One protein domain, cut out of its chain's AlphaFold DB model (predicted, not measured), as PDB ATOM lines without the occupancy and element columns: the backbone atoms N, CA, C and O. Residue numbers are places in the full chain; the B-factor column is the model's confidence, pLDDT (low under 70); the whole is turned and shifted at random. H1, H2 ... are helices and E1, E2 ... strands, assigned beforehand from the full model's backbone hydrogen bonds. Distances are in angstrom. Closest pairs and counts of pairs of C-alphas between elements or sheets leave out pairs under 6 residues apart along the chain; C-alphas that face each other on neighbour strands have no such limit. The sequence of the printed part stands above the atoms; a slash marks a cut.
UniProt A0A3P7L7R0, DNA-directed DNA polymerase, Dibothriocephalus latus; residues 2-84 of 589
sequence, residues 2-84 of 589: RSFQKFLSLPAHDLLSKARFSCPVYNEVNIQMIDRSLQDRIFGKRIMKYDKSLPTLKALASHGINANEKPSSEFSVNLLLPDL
ATOM      1  N   ARG A   2      12.182   8.798   0.749       66.69
ATOM      2  CA  ARG A   2      13.180   7.756   0.391       66.69
ATOM      3  C   ARG A   2      13.391   7.548  -1.119       66.69
ATOM      4  O   ARG A   2      14.503   7.263  -1.547       66.69
ATOM      5  N   SER A   3      12.347   7.721  -1.931       70.31
ATOM      6  CA  SER A   3      12.416   7.627  -3.397       70.31
ATOM      7  C   SER A   3      13.293   8.718  -4.023       70.31
ATOM      8  O   SER A   3      14.126   8.412  -4.871       70.31
ATOM      9  N   PHE A   4      13.160   9.965  -3.565       73.62
ATOM     10  CA  PHE A   4      13.997  11.089  -3.999       73.62
ATOM     11  C   PHE A   4      15.436  10.966  -3.503       73.62
ATOM     12  O   PHE A   4      16.355  11.186  -4.283       73.62
ATOM     13  N   GLN A   5      15.655  10.545  -2.252       69.12
ATOM     14  CA  GLN A   5      17.010  10.278  -1.748       69.12
ATOM     15  C   GLN A   5      17.717   9.202  -2.579       69.12
ATOM     16  O   GLN A   5      18.838   9.417  -3.029       69.12
ATOM     17  N   LYS A   6      17.032   8.085  -2.860       76.69
ATOM     18  CA  LYS A   6      17.555   7.017  -3.722       76.69
ATOM     19  C   LYS A   6      17.808   7.491  -5.153       76.69
ATOM     20  O   LYS A   6      18.733   7.011  -5.795       76.69
ATOM     21  N   PHE A   7      16.978   8.398  -5.667       75.81
ATOM     22  CA  PHE A   7      17.155   8.988  -6.992       75.81
ATOM     23  C   PHE A   7      18.389   9.899  -7.046       75.81
ATOM     24  O   PHE A   7      19.192   9.769  -7.963       75.81
ATOM     25  N   LEU A   8      18.578  10.769  -6.048       73.44
ATOM     26  CA  LEU A   8      19.710  11.701  -5.972       73.44
ATOM     27  C   LEU A   8      21.045  11.015  -5.653       73.44
ATOM     28  O   LEU A   8      22.094  11.555  -5.983       73.44
ATOM     29  N   SER A   9      21.021   9.829  -5.041       77.81
ATOM     30  CA  SER A   9      22.224   9.030  -4.791       77.81
ATOM     31  C   SER A   9      22.721   8.253  -6.017       77.81
ATOM     32  O   SER A   9      23.713   7.535  -5.914       77.81
ATOM     33  N   LEU A  10      22.019   8.319  -7.154       78.06
ATOM     34  CA  LEU A  10      22.445   7.633  -8.372       78.06
ATOM     35  C   LEU A  10      23.654   8.343  -9.006       78.06
ATOM     36  O   LEU A  10      23.689   9.576  -9.041       78.06
ATOM     37  N   PRO A  11      24.620   7.595  -9.569       82.62
ATOM     38  CA  PRO A  11      25.677   8.167 -10.395       82.62
ATOM     39  C   PRO A  11      25.108   9.023 -11.532       82.62
ATOM     40  O   PRO A  11      24.071   8.699 -12.112       82.62
ATOM     41  N   ALA A  12      25.822  10.084 -11.918       75.31
ATOM     42  CA  ALA A  12      25.386  10.987 -12.987       75.31
ATOM     43  C   ALA A  12      25.073  10.250 -14.305       75.31
ATOM     44  O   ALA A  12      24.109  10.587 -14.986       75.31
ATOM     45  N   HIS A  13      25.832   9.202 -14.632       77.81
ATOM     46  CA  HIS A  13      25.588   8.372 -15.814       77.81
ATOM     47  C   HIS A  13      24.230   7.637 -15.764       77.81
ATOM     48  O   HIS A  13      23.552   7.524 -16.782       77.81
ATOM     49  N   ASP A  14      23.784   7.208 -14.581       77.12
ATOM     50  CA  ASP A  14      22.495   6.527 -14.391       77.12
ATOM     51  C   ASP A  14      21.309   7.497 -14.394       77.12
ATOM     52  O   ASP A  14      20.178   7.118 -14.698       77.12
ATOM     53  N   LEU A  15      21.553   8.761 -14.051       71.44
ATOM     54  CA  LEU A  15      20.575   9.834 -14.225       71.44
ATOM     55  C   LEU A  15      20.440  10.210 -15.704       71.44
ATOM     56  O   LEU A  15      19.324  10.376 -16.193       71.44
ATOM     57  N   LEU A  16      21.561  10.276 -16.429       70.94
ATOM     58  CA  LEU A  16      21.589  10.562 -17.865       70.94
ATOM     59  C   LEU A  16      20.957   9.441 -18.697       70.94
ATOM     60  O   LEU A  16      20.238   9.733 -19.645       70.94
ATOM     61  N   SER A  17      21.135   8.171 -18.324       72.31
ATOM     62  CA  SER A  17      20.466   7.050 -19.007       72.31
ATOM     63  C   SER A  17      18.940   7.060 -18.834       72.31
ATOM     64  O   SER A  17      18.214   6.480 -19.642       72.31
ATOM     65  N   LYS A  18      18.436   7.750 -17.804       71.62
ATOM     66  CA  LYS A  18      17.002   7.973 -17.556       71.62
ATOM     67  C   LYS A  18      16.477   9.267 -18.177       71.62
ATOM     68  O   LYS A  18      15.263   9.487 -18.159       71.62
ATOM     69  N   ALA A  19      17.360  10.113 -18.704       74.00
ATOM     70  CA  ALA A  19      16.983  11.346 -19.366       74.00
ATOM     71  C   ALA A  19      16.338  11.042 -20.722       74.00
ATOM     72  O   ALA A  19      16.864  10.283 -21.536       74.00
ATOM     73  N   ARG A  20      15.181  11.650 -20.975       76.44
ATOM     74  CA  ARG A  20      14.514  11.601 -22.277       76.44
ATOM     75  C   ARG A  20      14.712  12.937 -22.968       76.44
ATOM     76  O   ARG A  20      14.361  13.973 -22.409       76.44
ATOM     77  N   PHE A  21      15.255  12.910 -24.176       77.69
ATOM     78  CA  PHE A  21      15.393  14.107 -24.995       77.69
ATOM     79  C   PHE A  21      14.098  14.344 -25.767       77.69
ATOM     80  O   PHE A  21      13.578  13.438 -26.420       77.69
ATOM     81  N   SER A  22      13.568  15.556 -25.672       74.19
ATOM     82  CA  SER A  22      12.382  15.997 -26.400       74.19
ATOM     83  C   SER A  22      12.702  17.234 -27.237       74.19
ATOM     84  O   SER A  22      13.712  17.916 -27.031       74.19
ATOM     85  N   CYS A  23      11.851  17.511 -28.228       76.12
ATOM     86  CA  CYS A  23      11.951  18.758 -28.980       76.12
ATOM     87  C   CYS A  23      11.828  19.948 -28.015       76.12
ATOM     88  O   CYS A  23      10.929  19.937 -27.167       76.12
ATOM     89  N   PRO A  24      12.699  20.967 -28.134       79.31
ATOM     90  CA  PRO A  24      12.628  22.134 -27.277       79.31
ATOM     91  C   PRO A  24      11.289  22.841 -27.447       79.31
ATOM     92  O   PRO A  24      10.764  23.007 -28.549       79.31
ATOM     93  N   VAL A  25      10.730  23.246 -26.315       79.06
ATOM     94  CA  VAL A  25       9.484  23.991 -26.258       79.06
ATOM     95  C   VAL A  25       9.843  25.437 -26.004       79.06
ATOM     96  O   VAL A  25      10.519  25.736 -25.028       79.06
ATOM     97  N   TYR A  26       9.360  26.333 -26.852       80.94
ATOM     98  CA  TYR A  26       9.553  27.765 -26.681       80.94
ATOM     99  C   TYR A  26       8.241  28.427 -26.287       80.94
ATOM    100  O   TYR A  26       7.162  27.978 -26.685       80.94
ATOM    101  N   ASN A  27       8.330  29.490 -25.497       80.62
ATOM    102  CA  ASN A  27       7.208  30.397 -25.320       80.62
ATOM    103  C   ASN A  27       7.108  31.394 -26.491       80.62
ATOM    104  O   ASN A  27       7.875  31.386 -27.452       80.62
ATOM    105  N   GLU A  28       6.147  32.292 -26.377       78.56
ATOM    106  CA  GLU A  28       5.740  33.297 -27.345       78.56
ATOM    107  C   GLU A  28       6.817  34.356 -27.649       78.56
ATOM    108  O   GLU A  28       6.706  35.078 -28.646       78.56
ATOM    109  N   VAL A  29       7.861  34.429 -26.823       78.00
ATOM    110  CA  VAL A  29       9.033  35.306 -26.975       78.00
ATOM    111  C   VAL A  29      10.327  34.511 -27.193       78.00
ATOM    112  O   VAL A  29      11.410  34.985 -26.866       78.00
ATOM    113  N   ASN A  30      10.207  33.287 -27.724       79.25
ATOM    114  CA  ASN A  30      11.307  32.379 -28.061       79.25
ATOM    115  C   ASN A  30      12.237  32.008 -26.887       79.25
ATOM    116  O   ASN A  30      13.371  31.587 -27.107       79.25
ATOM    117  N   ILE A  31      11.765  32.098 -25.640       81.44
ATOM    118  CA  ILE A  31      12.500  31.584 -24.478       81.44
ATOM    119  C   ILE A  31      12.244  30.084 -24.370       81.44
ATOM    120  O   ILE A  31      11.091  29.643 -24.385       81.44
ATOM    121  N   GLN A  32      13.321  29.303 -24.266       83.12
ATOM    122  CA  GLN A  32      13.240  27.860 -24.070       83.12
ATOM    123  C   GLN A  32      12.642  27.548 -22.695       83.12
ATOM    124  O   GLN A  32      13.135  27.995 -21.659       83.12
ATOM    125  N   MET A  33      11.568  26.772 -22.699       82.50
ATOM    126  CA  MET A  33      10.873  26.291 -21.516       82.50
ATOM    127  C   MET A  33      11.362  24.887 -21.158       82.50
ATOM    128  O   MET A  33      11.815  24.130 -22.017       82.50
ATOM    129  N   ILE A  34      11.200  24.515 -19.889       83.75
ATOM    130  CA  ILE A  34      11.335  23.118 -19.464       83.75
ATOM    131  C   ILE A  34      10.305  22.222 -20.172       83.75
ATOM    132  O   ILE A  34       9.249  22.692 -20.613       83.75
ATOM    133  N   ASP A  35      10.599  20.922 -20.244       83.56
ATOM    134  CA  ASP A  35       9.708  19.925 -20.841       83.56
ATOM    135  C   ASP A  35       8.277  20.004 -20.268       83.56
ATOM    136  O   ASP A  35       8.075  20.206 -19.069       83.56
ATOM    137  N   ARG A  36       7.260  19.817 -21.122       81.25
ATOM    138  CA  ARG A  36       5.845  19.960 -20.729       81.25
ATOM    139  C   ARG A  36       5.407  18.958 -19.668       81.25
ATOM    140  O   ARG A  36       4.543  19.298 -18.868       81.25
ATOM    141  N   SER A  37       5.964  17.752 -19.667       82.25
ATOM    142  CA  SER A  37       5.635  16.754 -18.647       82.25
ATOM    143  C   SER A  37       6.259  17.108 -17.301       82.25
ATOM    144  O   SER A  37       5.615  16.966 -16.265       82.25
ATOM    145  N   LEU A  38       7.474  17.665 -17.314       84.75
ATOM    146  CA  LEU A  38       8.110  18.196 -16.113       84.75
ATOM    147  C   LEU A  38       7.360  19.423 -15.578       84.75
ATOM    148  O   LEU A  38       7.164  19.544 -14.374       84.75
ATOM    149  N   GLN A  39       6.899  20.303 -16.469       86.12
ATOM    150  CA  GLN A  39       6.061  21.449 -16.122       86.12
ATOM    151  C   GLN A  39       4.778  21.012 -15.405       86.12
ATOM    152  O   GLN A  39       4.484  21.512 -14.323       86.12
ATOM    153  N   ASP A  40       4.038  20.071 -15.995       85.81
ATOM    154  CA  ASP A  40       2.797  19.551 -15.421       85.81
ATOM    155  C   ASP A  40       3.034  18.968 -14.025       85.81
ATOM    156  O   ASP A  40       2.317  19.281 -13.081       85.81
ATOM    157  N   ARG A  41       4.136  18.229 -13.862       85.31
ATOM    158  CA  ARG A  41       4.528  17.639 -12.583       85.31
ATOM    159  C   ARG A  41       4.928  18.663 -11.521       85.31
ATOM    160  O   ARG A  41       4.571  18.498 -10.365       85.31
ATOM    161  N   ILE A  42       5.704  19.690 -11.873       89.00
ATOM    162  CA  ILE A  42       6.199  20.690 -10.907       89.00
ATOM    163  C   ILE A  42       5.084  21.651 -10.492       89.00
ATOM    164  O   ILE A  42       5.015  22.039  -9.327       89.00
ATOM    165  N   PHE A  43       4.231  22.062 -11.430       89.06
ATOM    166  CA  PHE A  43       3.240  23.112 -11.189       89.06
ATOM    167  C   PHE A  43       1.817  22.587 -10.988       89.06
ATOM    168  O   PHE A  43       0.932  23.388 -10.704       89.06
ATOM    169  N   GLY A  44       1.575  21.286 -11.179       86.75
ATOM    170  CA  GLY A  44       0.225  20.709 -11.188       86.75
ATOM    171  C   GLY A  44      -0.649  21.245 -12.328       86.75
ATOM    172  O   GLY A  44      -1.872  21.131 -12.294       86.75
ATOM    173  N   LYS A  45      -0.042  21.919 -13.315       85.62
ATOM    174  CA  LYS A  45      -0.746  22.568 -14.420       85.62
ATOM    175  C   LYS A  45       0.128  22.671 -15.658       85.62
ATOM    176  O   LYS A  45       1.240  23.205 -15.636       85.62
ATOM    177  N   ARG A  46      -0.458  22.304 -16.794       80.25
ATOM    178  CA  ARG A  46       0.127  22.522 -18.117       80.25
ATOM    179  C   ARG A  46      -0.199  23.922 -18.652       80.25
ATOM    180  O   ARG A  46      -1.357  24.248 -18.909       80.25
ATOM    181  N   ILE A  47       0.822  24.752 -18.873       77.38
ATOM    182  CA  ILE A  47       0.651  26.091 -19.467       77.38
ATOM    183  C   ILE A  47       0.817  25.986 -20.978       77.38
ATOM    184  O   ILE A  47       1.934  25.887 -21.469       77.38
ATOM    185  N   MET A  48      -0.271  26.004 -21.741       76.19
ATOM    186  CA  MET A  48      -0.184  25.797 -23.194       76.19
ATOM    187  C   MET A  48       0.268  27.037 -23.973       76.19
ATOM    188  O   MET A  48       0.877  26.878 -25.029       76.19
ATOM    189  N   LYS A  49      -0.012  28.239 -23.456       75.88
ATOM    190  CA  LYS A  49       0.323  29.530 -24.070       75.88
ATOM    191  C   LYS A  49       0.667  30.571 -23.003       75.88
ATOM    192  O   LYS A  49       0.109  30.509 -21.907       75.88
ATOM    193  N   TYR A  50       1.546  31.508 -23.334       75.38
ATOM    194  CA  TYR A  50       1.848  32.713 -22.563       75.38
ATOM    195  C   TYR A  50       1.410  33.959 -23.339       75.38
ATOM    196  O   TYR A  50       1.698  34.119 -24.525       75.38
ATOM    197  N   ASP A  51       0.728  34.881 -22.668       79.00
ATOM    198  CA  ASP A  51       0.265  36.105 -23.316       79.00
ATOM    199  C   ASP A  51       1.432  37.053 -23.627       79.00
ATOM    200  O   ASP A  51       2.299  37.321 -22.790       79.00
ATOM    201  N   LYS A  52       1.449  37.601 -24.849       77.44
ATOM    202  CA  LYS A  52       2.431  38.615 -25.255       77.44
ATOM    203  C   LYS A  52       2.005  39.992 -24.750       77.44
ATOM    204  O   LYS A  52       1.040  40.571 -25.238       77.44
ATOM    205  N   SER A  53       2.786  40.563 -23.840       81.88
ATOM    206  CA  SER A  53       2.631  41.954 -23.402       81.88
ATOM    207  C   SER A  53       3.423  42.899 -24.316       81.88
ATOM    208  O   SER A  53       4.656  42.885 -24.325       81.88
ATOM    209  N   LEU A  54       2.724  43.750 -25.079       83.06
ATOM    210  CA  LEU A  54       3.358  44.765 -25.934       83.06
ATOM    211  C   LEU A  54       4.275  45.731 -25.146       83.06
ATOM    212  O   LEU A  54       5.371  46.017 -25.634       83.06
ATOM    213  N   PRO A  55       3.907  46.209 -23.936       88.50
ATOM    214  CA  PRO A  55       4.822  46.976 -23.086       88.50
ATOM    215  C   PRO A  55       6.114  46.225 -22.744       88.50
ATOM    216  O   PRO A  55       7.198  46.800 -22.832       88.50
ATOM    217  N   THR A  56       6.021  44.933 -22.416       84.12
ATOM    218  CA  THR A  56       7.188  44.102 -22.077       84.12
ATOM    219  C   THR A  56       8.118  43.937 -23.277       84.12
ATOM    220  O   THR A  56       9.325  44.095 -23.138       84.12
ATOM    221  N   LEU A  57       7.567  43.696 -24.472       85.75
ATOM    222  CA  LEU A  57       8.355  43.598 -25.706       85.75
ATOM    223  C   LEU A  57       9.103  44.899 -26.025       85.75
ATOM    224  O   LEU A  57      10.270  44.855 -26.407       85.75
ATOM    225  N   LYS A  58       8.461  46.058 -25.828       87.50
ATOM    226  CA  LYS A  58       9.110  47.370 -25.994       87.50
ATOM    227  C   LYS A  58      10.241  47.580 -24.983       87.50
ATOM    228  O   LYS A  58      11.301  48.066 -25.367       87.50
ATOM    229  N   ALA A  59      10.037  47.191 -23.721       89.88
ATOM    230  CA  ALA A  59      11.071  47.276 -22.690       89.88
ATOM    231  C   ALA A  59      12.285  46.394 -23.036       89.88
ATOM    232  O   ALA A  59      13.413  46.883 -23.034       89.88
ATOM    233  N   LEU A  60      12.056  45.136 -23.428       86.81
ATOM    234  CA  LEU A  60      13.117  44.225 -23.879       86.81
ATOM    235  C   LEU A  60      13.903  44.813 -25.061       86.81
ATOM    236  O   LEU A  60      15.131  44.856 -25.015       86.81
ATOM    237  N   ALA A  61      13.203  45.354 -26.062       87.62
ATOM    238  CA  ALA A  61      13.835  45.988 -27.216       87.62
ATOM    239  C   ALA A  61      14.690  47.204 -26.824       87.62
ATOM    240  O   ALA A  61      15.788  47.373 -27.348       87.62
ATOM    241  N   SER A  62      14.234  48.025 -25.871       93.00
ATOM    242  CA  SER A  62      15.006  49.178 -25.380       93.00
ATOM    243  C   SER A  62      16.313  48.785 -24.676       93.00
ATOM    244  O   SER A  62      17.267  49.556 -24.683       93.00
ATOM    245  N   HIS A  63      16.380  47.566 -24.131       92.19
ATOM    246  CA  HIS A  63      17.589  46.971 -23.557       92.19
ATOM    247  C   HIS A  63      18.418  46.164 -24.574       92.19
ATOM    248  O   HIS A  63      19.374  45.496 -24.185       92.19
ATOM    249  N   GLY A  64      18.070  46.202 -25.866       88.19
ATOM    250  CA  GLY A  64      18.770  45.461 -26.918       88.19
ATOM    251  C   GLY A  64      18.467  43.958 -26.953       88.19
ATOM    252  O   GLY A  64      19.193  43.215 -27.605       88.19
ATOM    253  N   ILE A  65      17.413  43.491 -26.272       84.00
ATOM    254  CA  ILE A  65      17.011  42.078 -26.258       84.00
ATOM    255  C   ILE A  65      15.962  41.833 -27.351       84.00
ATOM    256  O   ILE A  65      14.841  42.346 -27.285       84.00
ATOM    257  N   ASN A  66      16.306  41.012 -28.346       82.06
ATOM    258  CA  ASN A  66      15.405  40.656 -29.440       82.06
ATOM    259  C   ASN A  66      14.554  39.419 -29.108       82.06
ATOM    260  O   ASN A  66      14.937  38.284 -29.370       82.06
ATOM    261  N   ALA A  67      13.344  39.649 -28.595       78.56
ATOM    262  CA  ALA A  67      12.371  38.596 -28.279       78.56
ATOM    263  C   ALA A  67      11.856  37.791 -29.497       78.56
ATOM    264  O   ALA A  67      11.161  36.792 -29.324       78.56
ATOM    265  N   ASN A  68      12.141  38.226 -30.731       76.31
ATOM    266  CA  ASN A  68      11.702  37.547 -31.954       76.31
ATOM    267  C   ASN A  68      12.803  36.688 -32.593       76.31
ATOM    268  O   ASN A  68      12.525  35.952 -33.540       76.31
ATOM    269  N   GLU A  69      14.034  36.765 -32.091       79.75
ATOM    270  CA  GLU A  69      15.143  35.947 -32.571       79.75
ATOM    271  C   GLU A  69      14.965  34.500 -32.101       79.75
ATOM    272  O   GLU A  69      14.589  34.249 -30.955       79.75
ATOM    273  N   LYS A  70      15.174  33.534 -33.002       70.25
ATOM    274  CA  LYS A  70      15.138  32.115 -32.642       70.25
ATOM    275  C   LYS A  70      16.513  31.718 -32.098       70.25
ATOM    276  O   LYS A  70      17.480  31.824 -32.852       70.25
ATOM    277  N   PRO A  71      16.619  31.249 -30.845       70.19
ATOM    278  CA  PRO A  71      17.889  30.781 -30.305       70.19
ATOM    279  C   PRO A  71      18.366  29.508 -31.020       70.19
ATOM    280  O   PRO A  71      17.582  28.790 -31.649       70.19
ATOM    281  N   SER A  72      19.660  29.209 -30.891       68.38
ATOM    282  CA  SER A  72      20.228  27.915 -31.276       68.38
ATOM    283  C   SER A  72      19.488  26.779 -30.561       68.38
ATOM    284  O   SER A  72      19.258  26.841 -29.355       68.38
ATOM    285  N   SER A  73      19.082  25.755 -31.316       64.81
ATOM    286  CA  SER A  73      18.272  24.646 -30.802       64.81
ATOM    287  C   SER A  73      19.094  23.741 -29.885       64.81
ATOM    288  O   SER A  73      19.790  22.847 -30.362       64.81
ATOM    289  N   GLU A  74      18.967  23.924 -28.574       71.12
ATOM    290  CA  GLU A  74      19.408  22.942 -27.585       71.12
ATOM    291  C   GLU A  74      18.279  21.943 -27.299       71.12
ATOM    292  O   GLU A  74      17.106  22.313 -27.216       71.12
ATOM    293  N   PHE A  75      18.607  20.657 -27.162       72.38
ATOM    294  CA  PHE A  75      17.609  19.641 -26.823       72.38
ATOM    295  C   PHE A  75      17.009  19.907 -25.439       72.38
ATOM    296  O   PHE A  75      17.724  20.235 -24.494       72.38
ATOM    297  N   SER A  76      15.695  19.714 -25.297       71.94
ATOM    298  CA  SER A  76      15.064  19.727 -23.978       71.94
ATOM    299  C   SER A  76      15.307  18.390 -23.289       71.94
ATOM    300  O   SER A  76      15.103  17.326 -23.880       71.94
ATOM    301  N   VAL A  77      15.732  18.445 -22.029       75.50
ATOM    302  CA  VAL A  77      15.960  17.266 -21.197       75.50
ATOM    303  C   VAL A  77      14.770  17.070 -20.269       75.50
ATOM    304  O   VAL A  77      14.425  17.951 -19.482       75.50
ATOM    305  N   ASN A  78      14.160  15.893 -20.335       75.44
ATOM    306  CA  ASN A  78      13.135  15.457 -19.403       75.44
ATOM    307  C   ASN A  78      13.703  14.399 -18.450       75.44
ATOM    308  O   ASN A  78      14.134  13.325 -18.877       75.44
ATOM    309  N   LEU A  79      13.673  14.701 -17.154       76.62
ATOM    310  CA  LEU A  79      14.011  13.769 -16.086       76.62
ATOM    311  C   LEU A  79      12.720  13.259 -15.451       76.62
ATOM    312  O   LEU A  79      11.921  14.036 -14.927       76.62
ATOM    313  N   LEU A  80      12.537  11.938 -15.452       76.81
ATOM    314  CA  LEU A  80      11.438  11.300 -14.735       76.81
ATOM    315  C   LEU A  80      11.688  11.415 -13.226       76.81
ATOM    316  O   LEU A  80      12.376  10.582 -12.634       76.81
ATOM    317  N   LEU A  81      11.148  12.472 -12.615       79.38
ATOM    318  CA  LEU A  81      11.183  12.651 -11.165       79.38
ATOM    319  C   LEU A  81      10.364  11.548 -10.462       79.38
ATOM    320  O   LEU A  81       9.445  10.994 -11.064       79.38
ATOM    321  N   PRO A  82      10.656  11.215  -9.196       84.44
ATOM    322  CA  PRO A  82       9.750  10.439  -8.351       84.44
ATOM    323  C   PRO A  82       8.474  11.212  -7.993       84.44
ATOM    324  O   PRO A  82       8.380  12.428  -8.188       84.44
ATOM    325  N   ASP A  83       7.446  10.507  -7.516       87.00
ATOM    326  CA  ASP A  83       6.136  11.104  -7.211       87.00
ATOM    327  C   ASP A  83       6.231  12.154  -6.111       87.00
ATOM    328  O   ASP A  83       6.870  11.949  -5.072       87.00
ATOM    329  N   LEU A  84       5.613  13.305  -6.381       90.31
ATOM    330  CA  LEU A  84       5.495  14.371  -5.407       90.31
ATOM    331  C   LEU A  84       4.477  13.952  -4.345       90.31
ATOM    332  O   LEU A  84       3.470  13.316  -4.625       90.31
TER     333      LEU A  84
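AT A GLANCE: This is residues 2 to 84 of the 589 residues of the protein "DNA-directed DNA polymerase" of Dibothriocephalus latus (UniProt A0A3P7L7R0). This is a long, loose frame: the short strands E1 and E2 pair side by side with H3 near E2, H1 and H2 lie at one end, and H4 lies far off at the other. Residues 44 to 53 lead out to H4 and residues 63 to 75 lead back, while a loop closed by the antiparallel pairing of residues 25 to 26 with 32 to 33 reaches into the space between. The printed part has 83 residues, with four named helices and two named strands in the order H1, H2, E1, H3, H4, E2; the sheet, E1 - E2, is antiparallel. The class is mixed, helices and strands, with under half of the residues in named elements. The whole is loose, with a radius of gyration of the C-alphas of 16.6 A, and elongated, spanning 48 by 27 by 20 A.

HOW THE PARTS SIT: Begin at H1, residues 2 to 8, and go on to H2, residues 12 to 16; they are only just apart, closest at 8.0 A. E1, residues 19 to 22, and E2, residues 76 to 79, are antiparallel neighbours at 145 degrees; look for N 20 and O 78, 2.9 A apart, and N 78 and O 20, 2.8 A apart, within hydrogen-bond range. For H3, residues 36 to 43, and E2, the closest C-alphas are those of Leu 38 and Asn 78, 6.6 A apart. H4, residues 54 to 62, is apart from H3. In H1, H2, H3 and H4 every O i to N i+4 pair is within hydrogen-bond range.

IN THESE COORDINATES: Find C-alpha 2 at (13.180, 7.756, 0.391), where H1 begins its 9.9 A. H3 measures 10.4 A; H4 starts at C-alpha 54, (3.358, 44.765, -25.934), and runs 12.5 A. E2 ends at C-alpha 79, (14.011, 13.769, -16.086).

THE WHOLE: The C-alphas farthest apart, those of Arg 2 and Ser 62, are 48.8 A apart. The printed part has no cut; the links E1 to H3 and H4 to E2 are long. The pLDDT is under 70 at residues 2, 5 and 72 to 73.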